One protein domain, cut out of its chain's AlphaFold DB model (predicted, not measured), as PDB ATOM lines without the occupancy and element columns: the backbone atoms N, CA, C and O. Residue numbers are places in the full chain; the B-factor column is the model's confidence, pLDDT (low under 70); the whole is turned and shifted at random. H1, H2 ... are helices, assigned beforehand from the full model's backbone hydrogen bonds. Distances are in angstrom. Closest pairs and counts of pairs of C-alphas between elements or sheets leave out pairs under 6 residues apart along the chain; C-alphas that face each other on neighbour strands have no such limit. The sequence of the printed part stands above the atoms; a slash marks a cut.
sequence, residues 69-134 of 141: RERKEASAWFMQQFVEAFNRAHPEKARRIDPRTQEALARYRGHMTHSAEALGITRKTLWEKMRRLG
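This is residues 69 to 134 of the 141 residues of the protein "Bacterial regulatory, Fis family protein" of Thauera sp. SWB20 (UniProt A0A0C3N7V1). The four helices turn round in a rough U: H1, the longest, and H4 are its two arms, apart from each other, and H2 and H3, crossed at a steep tilt, make the end that joins them, H2 packing on H1 at residues 75 to 76 and H3 packing on H4, with Ala 116 close to Arg 123. The 66 printed residues hold four named helices, H1 to H4, and no named strand: all helix. The whole is compact, radius of gyration of the C-alphas 12.0 A, spans 32 by 26 by 16 A.

H1, residues 74 to 89, runs 22.3 A from C-alpha 74 at (170.433, 165.982, 165.674). H2 is residues 99 to 107, 12.2 A; H3 112 to 118, 9.9 A; H4 123 to 132, 14.1 A, ending at (177.988, 157.116, 147.009).

H1 touches H2 with residues 75 to 76 alone, C-alphas of Ala 76 and Ala 106 closest at 6.1 A; they form a helical hairpin, opposite ways at a steep tilt of 38 degrees. H2 touches H3, C-alphas 104 and 115 closest at 5.1 A; packing is mostly crossed, no touching pair being at a shallow tilt. H3 touches H4, C-alphas 116 and 123 closest at 5.2 A, at a steep tilt of 69.6 degrees, only just short of about perpendicular. In H1 to H4 every O i to N i+4 pair is within hydrogen-bond range.

C-alphas 70 and 92 are farthest apart, 35.4 A. The printed part has no cut and no long link. Residues 110 and 130 to 134 have pLDDT under 70.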
ATOM      1  N   ARG A  69     175.212 172.329 164.182       76.12
ATOM      2  CA  ARG A  69     176.288 172.310 165.196       76.12
ATOM      3  C   ARG A  69     175.837 172.661 166.625       76.12
ATOM      4  O   ARG A  69     176.504 172.273 167.583       76.12
ATOM      5  N   GLU A  70     174.737 173.406 166.762       81.69
ATOM      6  CA  GLU A  70     174.127 173.791 168.045       81.69
ATOM      7  C   GLU A  70     173.091 172.753 168.518       81.69
ATOM      8  O   GLU A  70     172.736 172.727 169.694       81.69
ATOM      9  N   ARG A  71     172.643 171.855 167.630       82.19
ATOM     10  CA  ARG A  71     171.670 170.801 167.932       82.19
ATOM     11  C   ARG A  71     172.396 169.511 168.308       82.19
ATOM     12  O   ARG A  71     172.718 168.690 167.448       82.19
ATOM     13  N   LYS A  72     172.672 169.337 169.602       70.69
ATOM     14  CA  LYS A  72     173.203 168.069 170.129       70.69
ATOM     15  C   LYS A  72     172.248 166.932 169.729       70.69
ATOM     16  O   LYS A  72     171.042 167.140 169.714       70.69
ATOM     17  N   GLU A  73     172.797 165.791 169.314       70.06
ATOM     18  CA  GLU A  73     172.068 164.579 168.871       70.06
ATOM     19  C   GLU A  73     171.325 164.662 167.525       70.06
ATOM     20  O   GLU A  73     171.001 163.626 166.939       70.06
ATOM     21  N   ALA A  74     171.140 165.854 166.947       71.69
ATOM     22  CA  ALA A  74     170.433 165.982 165.674       71.69
ATOM     23  C   ALA A  74     171.168 165.305 164.509       71.69
ATOM     24  O   ALA A  74     170.517 164.761 163.623       71.69
ATOM     25  N   SER A  75     172.506 165.292 164.504       71.88
ATOM     26  CA  SER A  75     173.276 164.614 163.453       71.88
ATOM     27  C   SER A  75     172.925 163.126 163.357       71.88
ATOM     28  O   SER A  75     172.683 162.636 162.258       71.88
ATOM     29  N   ALA A  76     172.840 162.428 164.494       72.81
ATOM     30  CA  ALA A  76     172.478 161.013 164.550       72.81
ATOM     31  C   ALA A  76     171.050 160.771 164.046       72.81
ATOM     32  O   ALA A  76     170.840 159.912 163.189       72.81
ATOM     33  N   TRP A  77     170.095 161.580 164.515       78.00
ATOM     34  CA  TRP A  77     168.701 161.492 164.086       78.00
ATOM     35  C   TRP A  77     168.543 161.727 162.578       78.00
ATOM     36  O   TRP A  77     167.952 160.904 161.880       78.00
ATOM     37  N   PHE A  78     169.134 162.803 162.045       77.94
ATOM     38  CA  PHE A  78     169.069 163.110 160.615       77.94
ATOM     39  C   PHE A  78     169.673 161.991 159.766       77.94
ATOM     40  O   PHE A  78     169.078 161.603 158.766       77.94
ATOM     41  N   MET A  79     170.823 161.440 160.163       77.12
ATOM     42  CA  MET A  79     171.451 160.333 159.438       77.12
ATOM     43  C   MET A  79     170.530 159.116 159.322       77.12
ATOM     44  O   MET A  79     170.394 158.559 158.232       77.12
ATOM     45  N   GLN A  80     169.876 158.730 160.421       79.19
ATOM     46  CA  GLN A  80     168.920 157.626 160.411       79.19
ATOM     47  C   GLN A  80     167.747 157.926 159.470       79.19
ATOM     48  O   GLN A  80     167.440 157.110 158.602       79.19
ATOM     49  N   GLN A  81     167.159 159.124 159.568       81.50
ATOM     50  CA  GLN A  81     166.051 159.537 158.701       81.50
ATOM     51  C   GLN A  81     166.434 159.548 157.215       81.50
ATOM     52  O   GLN A  81     165.645 159.118 156.372       81.50
ATOM     53  N   PHE A  82     167.651 159.980 156.872       81.00
ATOM     54  CA  PHE A  82     168.124 159.958 155.488       81.00
ATOM     55  C   PHE A  82     168.317 158.538 154.955       81.00
ATOM     56  O   PHE A  82     167.941 158.272 153.816       81.00
ATOM     57  N   VAL A  83     168.867 157.618 155.753       82.19
ATOM     58  CA  VAL A  83     169.043 156.221 155.323       82.19
ATOM     59  C   VAL A  83     167.708 155.497 155.208       82.19
ATOM     60  O   VAL A  83     167.495 154.775 154.238       82.19
ATOM     61  N   GLU A  84     166.775 155.733 156.129       84.69
ATOM     62  CA  GLU A  84     165.411 155.204 156.032       84.69
ATOM     63  C   GLU A  84     164.689 155.739 154.789       84.69
ATOM     64  O   GLU A  84     164.090 154.965 154.040       84.69
ATOM     65  N   ALA A  85     164.782 157.046 154.518       78.62
ATOM     66  CA  ALA A  85     164.216 157.645 153.313       78.62
ATOM     67  C   ALA A  85     164.865 157.098 152.032       78.62
ATOM     68  O   ALA A  85     164.155 156.786 151.075       78.62
ATOM     69  N   PHE A  86     166.190 156.927 152.023       81.06
ATOM     70  CA  PHE A  86     166.925 156.340 150.904       81.06
ATOM     71  C   PHE A  86     166.492 154.897 150.640       81.06
ATOM     72  O   PHE A  86     166.172 154.563 149.503       81.06
ATOM     73  N   ASN A  87     166.437 154.063 151.682       86.94
ATOM     74  CA  ASN A  87     166.042 152.657 151.580       86.94
ATOM     75  C   ASN A  87     164.585 152.508 151.141       86.94
ATOM     76  O   ASN A  87     164.268 151.594 150.390       86.94
ATOM     77  N   ARG A  88     163.703 153.418 151.573       85.25
ATOM     78  CA  ARG A  88     162.309 153.452 151.115       85.25
ATOM     79  C   ARG A  88     162.204 153.787 149.626       85.25
ATOM     80  O   ARG A  88     161.349 153.232 148.950       85.25
ATOM     81  N   ALA A  89     163.055 154.681 149.123       81.19
ATOM     82  CA  ALA A  89     163.095 155.038 147.706       81.19
ATOM     83  C   ALA A  89     163.839 154.003 146.833       81.19
ATOM     84  O   ALA A  89     163.550 153.909 145.645       81.19
ATOM     85  N   HIS A  90     164.778 153.242 147.409       83.19
ATOM     86  CA  HIS A  90     165.643 152.281 146.707       83.19
ATOM     87  C   HIS A  90     165.789 150.970 147.506       83.19
ATOM     88  O   HIS A  90     166.872 150.680 148.037       83.19
ATOM     89  N   PRO A  91     164.713 150.177 147.643       85.00
ATOM     90  CA  PRO A  91     164.730 148.959 148.453       85.00
ATOM     91  C   PRO A  91     165.760 147.932 147.960       85.00
ATOM     92  O   PRO A  91     166.370 147.232 148.766       85.00
ATOM     93  N   GLU A  92     166.035 147.890 146.655       89.25
ATOM     94  CA  GLU A  92     167.023 147.004 146.032       89.25
ATOM     95  C   GLU A  92     168.478 147.379 146.362       89.25
ATOM     96  O   GLU A  92     169.392 146.576 146.186       89.25
ATOM     97  N   LYS A  93     168.704 148.596 146.868       81.69
ATOM     98  CA  LYS A  93     170.018 149.112 147.278       81.69
ATOM     99  C   LYS A  93     170.064 149.417 148.767       81.69
ATOM    100  O   LYS A  93     170.844 150.287 149.155       81.69
ATOM    101  N   ALA A  94     169.246 148.743 149.576       80.25
ATOM    102  CA  ALA A  94     169.132 149.014 151.001       80.25
ATOM    103  C   ALA A  94     170.504 149.063 151.690       80.25
ATOM    104  O   ALA A  94     171.374 148.212 151.489       80.25
ATOM    105  N   ARG A  95     170.699 150.087 152.519       79.50
ATOM    106  CA  ARG A  95     171.957 150.352 153.215       79.50
ATOM    107  C   ARG A  95     171.738 150.477 154.705       79.50
ATOM    108  O   ARG A  95     170.658 150.826 155.175       79.50
ATOM    109  N   ARG A  96     172.808 150.220 155.446       80.56
ATOM    110  CA  ARG A  96     172.904 150.495 156.876       80.56
ATOM    111  C   ARG A  96     174.098 151.404 157.113       80.56
ATOM    112  O   ARG A  96     175.081 151.343 156.373       80.56
ATOM    113  N   ILE A  97     173.990 152.255 158.123       74.19
ATOM    114  CA  ILE A  97     175.127 153.037 158.598       74.19
ATOM    115  C   ILE A  97     175.983 152.098 159.435       74.19
ATOM    116  O   ILE A  97     175.472 151.403 160.311       74.19
ATOM    117  N   ASP A  98     177.275 152.056 159.139       79.06
ATOM    118  CA  ASP A  98     178.228 151.339 159.972       79.06
ATOM    119  C   ASP A  98     178.264 151.971 161.384       79.06
ATOM    120  O   ASP A  98     178.429 153.194 161.485       79.06
ATOM    121  N   PRO A  99     178.129 151.188 162.474       78.75
ATOM    122  CA  PRO A  99     178.053 151.729 163.833       78.75
ATOM    123  C   PRO A  99     179.241 152.618 164.218       78.75
ATOM    124  O   PRO A  99     179.048 153.640 164.876       78.75
ATOM    125  N   ARG A 100     180.457 152.301 163.748       79.88
ATOM    126  CA  ARG A 100     181.657 153.115 164.023       79.88
ATOM    127  C   ARG A 100     181.553 154.479 163.352       79.88
ATOM    128  O   ARG A 100     181.913 155.496 163.936       79.88
ATOM    129  N   THR A 101     181.012 154.509 162.135       75.88
ATOM    130  CA  THR A 101     180.748 155.751 161.393       75.88
ATOM    131  C   THR A 101     179.720 156.622 162.112       75.88
ATOM    132  O   THR A 101     179.911 157.834 162.227       75.88
ATOM    133  N   GLN A 102     178.659 156.013 162.642       74.69
ATOM    134  CA  GLN A 102     177.641 156.718 163.418       74.69
ATOM    135  C   GLN A 102     178.216 157.309 164.714       74.69
ATOM    136  O   GLN A 102     177.965 158.477 165.018       74.69
ATOM    137  N   GLU A 103     179.031 156.539 165.437       79.31
ATOM    138  CA  GLU A 103     179.691 156.972 166.672       79.31
ATOM    139  C   GLU A 103     180.675 158.125 166.425       79.31
ATOM    140  O   GLU A 103     180.624 159.144 167.118       79.31
ATOM    141  N   ALA A 104     181.520 158.023 165.395       78.69
ATOM    142  CA  ALA A 104     182.461 159.080 165.031       78.69
ATOM    143  C   ALA A 104     181.731 160.390 164.676       78.69
ATOM    144  O   ALA A 104     182.060 161.458 165.195       78.69
ATOM    145  N   LEU A 105     180.687 160.320 163.847       74.38
ATOM    146  CA  LEU A 105     179.916 161.501 163.450       74.38
ATOM    147  C   LEU A 105     179.148 162.127 164.625       74.38
ATOM    148  O   LEU A 105     179.015 163.354 164.679       74.38
ATOM    149  N   ALA A 106     178.674 161.319 165.579       73.56
ATOM    150  CA  ALA A 106     178.064 161.807 166.814       73.56
ATOM    151  C   ALA A 106     179.099 162.512 167.708       73.56
ATOM    152  O   ALA A 106     178.882 163.656 168.121       73.56
ATOM    153  N   ARG A 107     180.259 161.879 167.930       78.50
ATOM    154  CA  ARG A 107     181.355 162.391 168.769       78.50
ATOM    155  C   ARG A 107     181.883 163.739 168.286       78.50
ATOM    156  O   ARG A 107     182.117 164.633 169.097       78.50
ATOM    157  N   TYR A 108     182.022 163.910 166.973       77.94
ATOM    158  CA  TYR A 108     182.560 165.135 166.375       77.94
ATOM    159  C   TYR A 108     181.490 166.055 165.779       77.94
ATOM    160  O   TYR A 108     181.820 166.954 165.008       77.94
ATOM    161  N   ARG A 109     180.209 165.866 166.134       70.62
ATOM    162  CA  ARG A 109     179.078 166.722 165.712       70.62
ATOM    163  C   ARG A 109     179.011 166.959 164.193       70.62
ATOM    164  O   ARG A 109     178.704 168.061 163.744       70.62
ATOM    165  N   GLY A 110     179.328 165.937 163.398       68.06
ATOM    166  CA  GLY A 110     179.352 166.019 161.933       68.06
ATOM    167  C   GLY A 110     180.574 166.730 161.334       68.06
ATOM    168  O   GLY A 110     180.590 166.988 160.131       68.06
ATOM    169  N   HIS A 111     181.610 167.041 162.123       74.94
ATOM    170  CA  HIS A 111     182.847 167.628 161.608       74.94
ATOM    171  C   HIS A 111     183.631 166.594 160.788       74.94
ATOM    172  O   HIS A 111     184.199 165.645 161.334       74.94
ATOM    173  N   MET A 112     183.651 166.774 159.465       72.06
ATOM    174  CA  MET A 112     184.136 165.758 158.524       72.06
ATOM    175  C   MET A 112     185.598 165.369 158.721       72.06
ATOM    176  O   MET A 112     185.926 164.193 158.605       72.06
ATOM    177  N   THR A 113     186.464 166.329 159.041       77.94
ATOM    178  CA  THR A 113     187.895 166.068 159.246       77.94
ATOM    179  C   THR A 113     188.123 165.174 160.462       77.94
ATOM    180  O   THR A 113     188.675 164.089 160.322       77.94
ATOM    181  N   HIS A 114     187.591 165.559 161.625       80.69
ATOM    182  CA  HIS A 114     187.784 164.786 162.856       80.69
ATOM    183  C   HIS A 114     187.059 163.434 162.814       80.69
ATOM    184  O   HIS A 114     187.538 162.448 163.363       80.69
ATOM    185  N   SER A 115     185.915 163.367 162.125       78.94
ATOM    186  CA  SER A 115     185.199 162.103 161.936       78.94
ATOM    187  C   SER A 115     185.989 161.143 161.043       78.94
ATOM    188  O   SER A 115     186.008 159.949 161.311       78.94
ATOM    189  N   ALA A 116     186.662 161.643 160.001       79.62
ATOM    190  CA  ALA A 116     187.507 160.825 159.132       79.62
ATOM    191  C   ALA A 116     188.755 160.313 159.869       79.62
ATOM    192  O   ALA A 116     189.053 159.122 159.797       79.62
ATOM    193  N   GLU A 117     189.414 161.182 160.644       82.94
ATOM    194  CA  GLU A 117     190.547 160.818 161.507       82.94
ATOM    195  C   GLU A 117     190.171 159.724 162.509       82.94
ATOM    196  O   GLU A 117     190.861 158.712 162.605       82.94
ATOM    197  N   ALA A 118     189.032 159.865 163.191       82.94
ATOM    198  CA  ALA A 118     188.552 158.865 164.143       82.94
ATOM    199  C   ALA A 118     188.167 157.525 163.498       82.94
ATOM    200  O   ALA A 118     188.179 156.491 164.160       82.94
ATOM    201  N   LEU A 119     187.840 157.535 162.204       83.25
ATOM    202  CA  LEU A 119     187.571 156.334 161.416       83.25
ATOM    203  C   LEU A 119     188.832 155.749 160.765       83.25
ATOM    204  O   LEU A 119     188.734 154.722 160.095       83.25
ATOM    205  N   GLY A 120     189.998 156.385 160.932       83.81
ATOM    206  CA  GLY A 120     191.249 155.964 160.301       83.81
ATOM    207  C   GLY A 120     191.217 156.037 158.770       83.81
ATOM    208  O   GLY A 120     191.934 155.294 158.103       83.81
ATOM    209  N   ILE A 121     190.364 156.893 158.196       83.38
ATOM    210  CA  ILE A 121     190.217 157.067 156.744       83.38
ATOM    211  C   ILE A 121     190.463 158.519 156.345       83.38
ATOM    212  O   ILE A 121     190.334 159.443 157.141       83.38
ATOM    213  N   THR A 122     190.782 158.754 155.073       82.19
ATOM    214  CA  THR A 122     190.936 160.131 154.589       82.19
ATOM    215  C   THR A 122     189.582 160.843 154.515       82.19
ATOM    216  O   THR A 122     188.548 160.224 154.237       82.19
ATOM    217  N   ARG A 123     189.578 162.176 154.672       74.75
ATOM    218  CA  ARG A 123     188.383 163.014 154.449       74.75
ATOM    219  C   ARG A 123     187.772 162.775 153.063       74.75
ATOM    220  O   ARG A 123     186.552 162.753 152.938       74.75
ATOM    221  N   LYS A 124     188.610 162.557 152.040       75.50
ATOM    222  CA  LYS A 124     188.180 162.230 150.672       75.50
ATOM    223  C   LYS A 124     187.441 160.893 150.624       75.50
ATOM    224  O   LYS A 124     186.354 160.837 150.070       75.50
ATOM    225  N   THR A 125     187.972 159.853 151.266       78.88
ATOM    226  CA  THR A 125     187.324 158.534 151.349       78.88
ATOM    227  C   THR A 125     185.986 158.606 152.086       78.88
ATOM    228  O   THR A 125     185.010 157.999 151.646       78.88
ATOM    229  N   LEU A 126     185.911 159.363 153.187       72.31
ATOM    230  CA  LEU A 126     184.653 159.581 153.905       72.31
ATOM    231  C   LEU A 126     183.635 160.323 153.026       72.31
ATOM    232  O   LEU A 126     182.484 159.903 152.925       72.31
ATOM    233  N   TRP A 127     184.077 161.368 152.325       71.25
ATOM    234  CA  TRP A 127     183.240 162.133 151.403       71.25
ATOM    235  C   TRP A 127     182.755 161.300 150.207       71.25
ATOM    236  O   TRP A 127     181.574 161.333 149.877       71.25
ATOM    237  N   GLU A 128     183.617 160.490 149.589       72.62
ATOM    238  CA  GLU A 128     183.252 159.574 148.500       72.62
ATOM    239  C   GLU A 128     182.242 158.521 148.958       72.62
ATOM    240  O   GLU A 128     181.276 158.241 148.244       72.62
ATOM    241  N   LYS A 129     182.410 157.977 150.172       73.00
ATOM    242  CA  LYS A 129     181.425 157.073 150.778       73.00
ATOM    243  C   LYS A 129     180.084 157.779 150.971       73.00
ATOM    244  O   LYS A 129     179.072 157.243 150.533       73.00
ATOM    245  N   MET A 130     180.064 158.985 151.540       69.62
ATOM    246  CA  MET A 130     178.834 159.771 151.724       69.62
ATOM    247  C   MET A 130     178.160 160.143 150.399       69.62
ATOM    248  O   MET A 130     176.943 160.016 150.267       69.62
ATOM    249  N   ARG A 131     178.939 160.510 149.376       68.06
ATOM    250  CA  ARG A 131     178.437 160.798 148.027       68.06
ATOM    251  C   ARG A 131     177.836 159.557 147.377       68.06
ATOM    252  O   ARG A 131     176.734 159.613 146.844       68.06
ATOM    253  N   ARG A 132     178.510 158.408 147.482       63.78
ATOM    254  CA  ARG A 132     177.988 157.116 147.009       63.78
ATOM    255  C   ARG A 132     176.727 156.697 147.768       63.78
ATOM    256  O   ARG A 132     175.966 155.880 147.252       63.78
ATOM    257  N   LEU A 133     176.529 157.199 148.989       59.38
ATOM    258  CA  LEU A 133     175.349 157.007 149.840       59.38
ATOM    259  C   LEU A 133     174.201 157.987 149.536       59.38
ATOM    260  O   LEU A 133     173.160 157.880 150.170       59.38
ATOM    261  N   GLY A 134     174.357 158.910 148.580       53.94
ATOM    262  CA  GLY A 134     173.318 159.893 148.246       53.94
ATOM    263  C   GLY A 134     173.113 160.973 149.315       53.94
ATOM    264  O   GLY A 134     172.163 161.743 149.233       53.94
TER     265      GLY A 134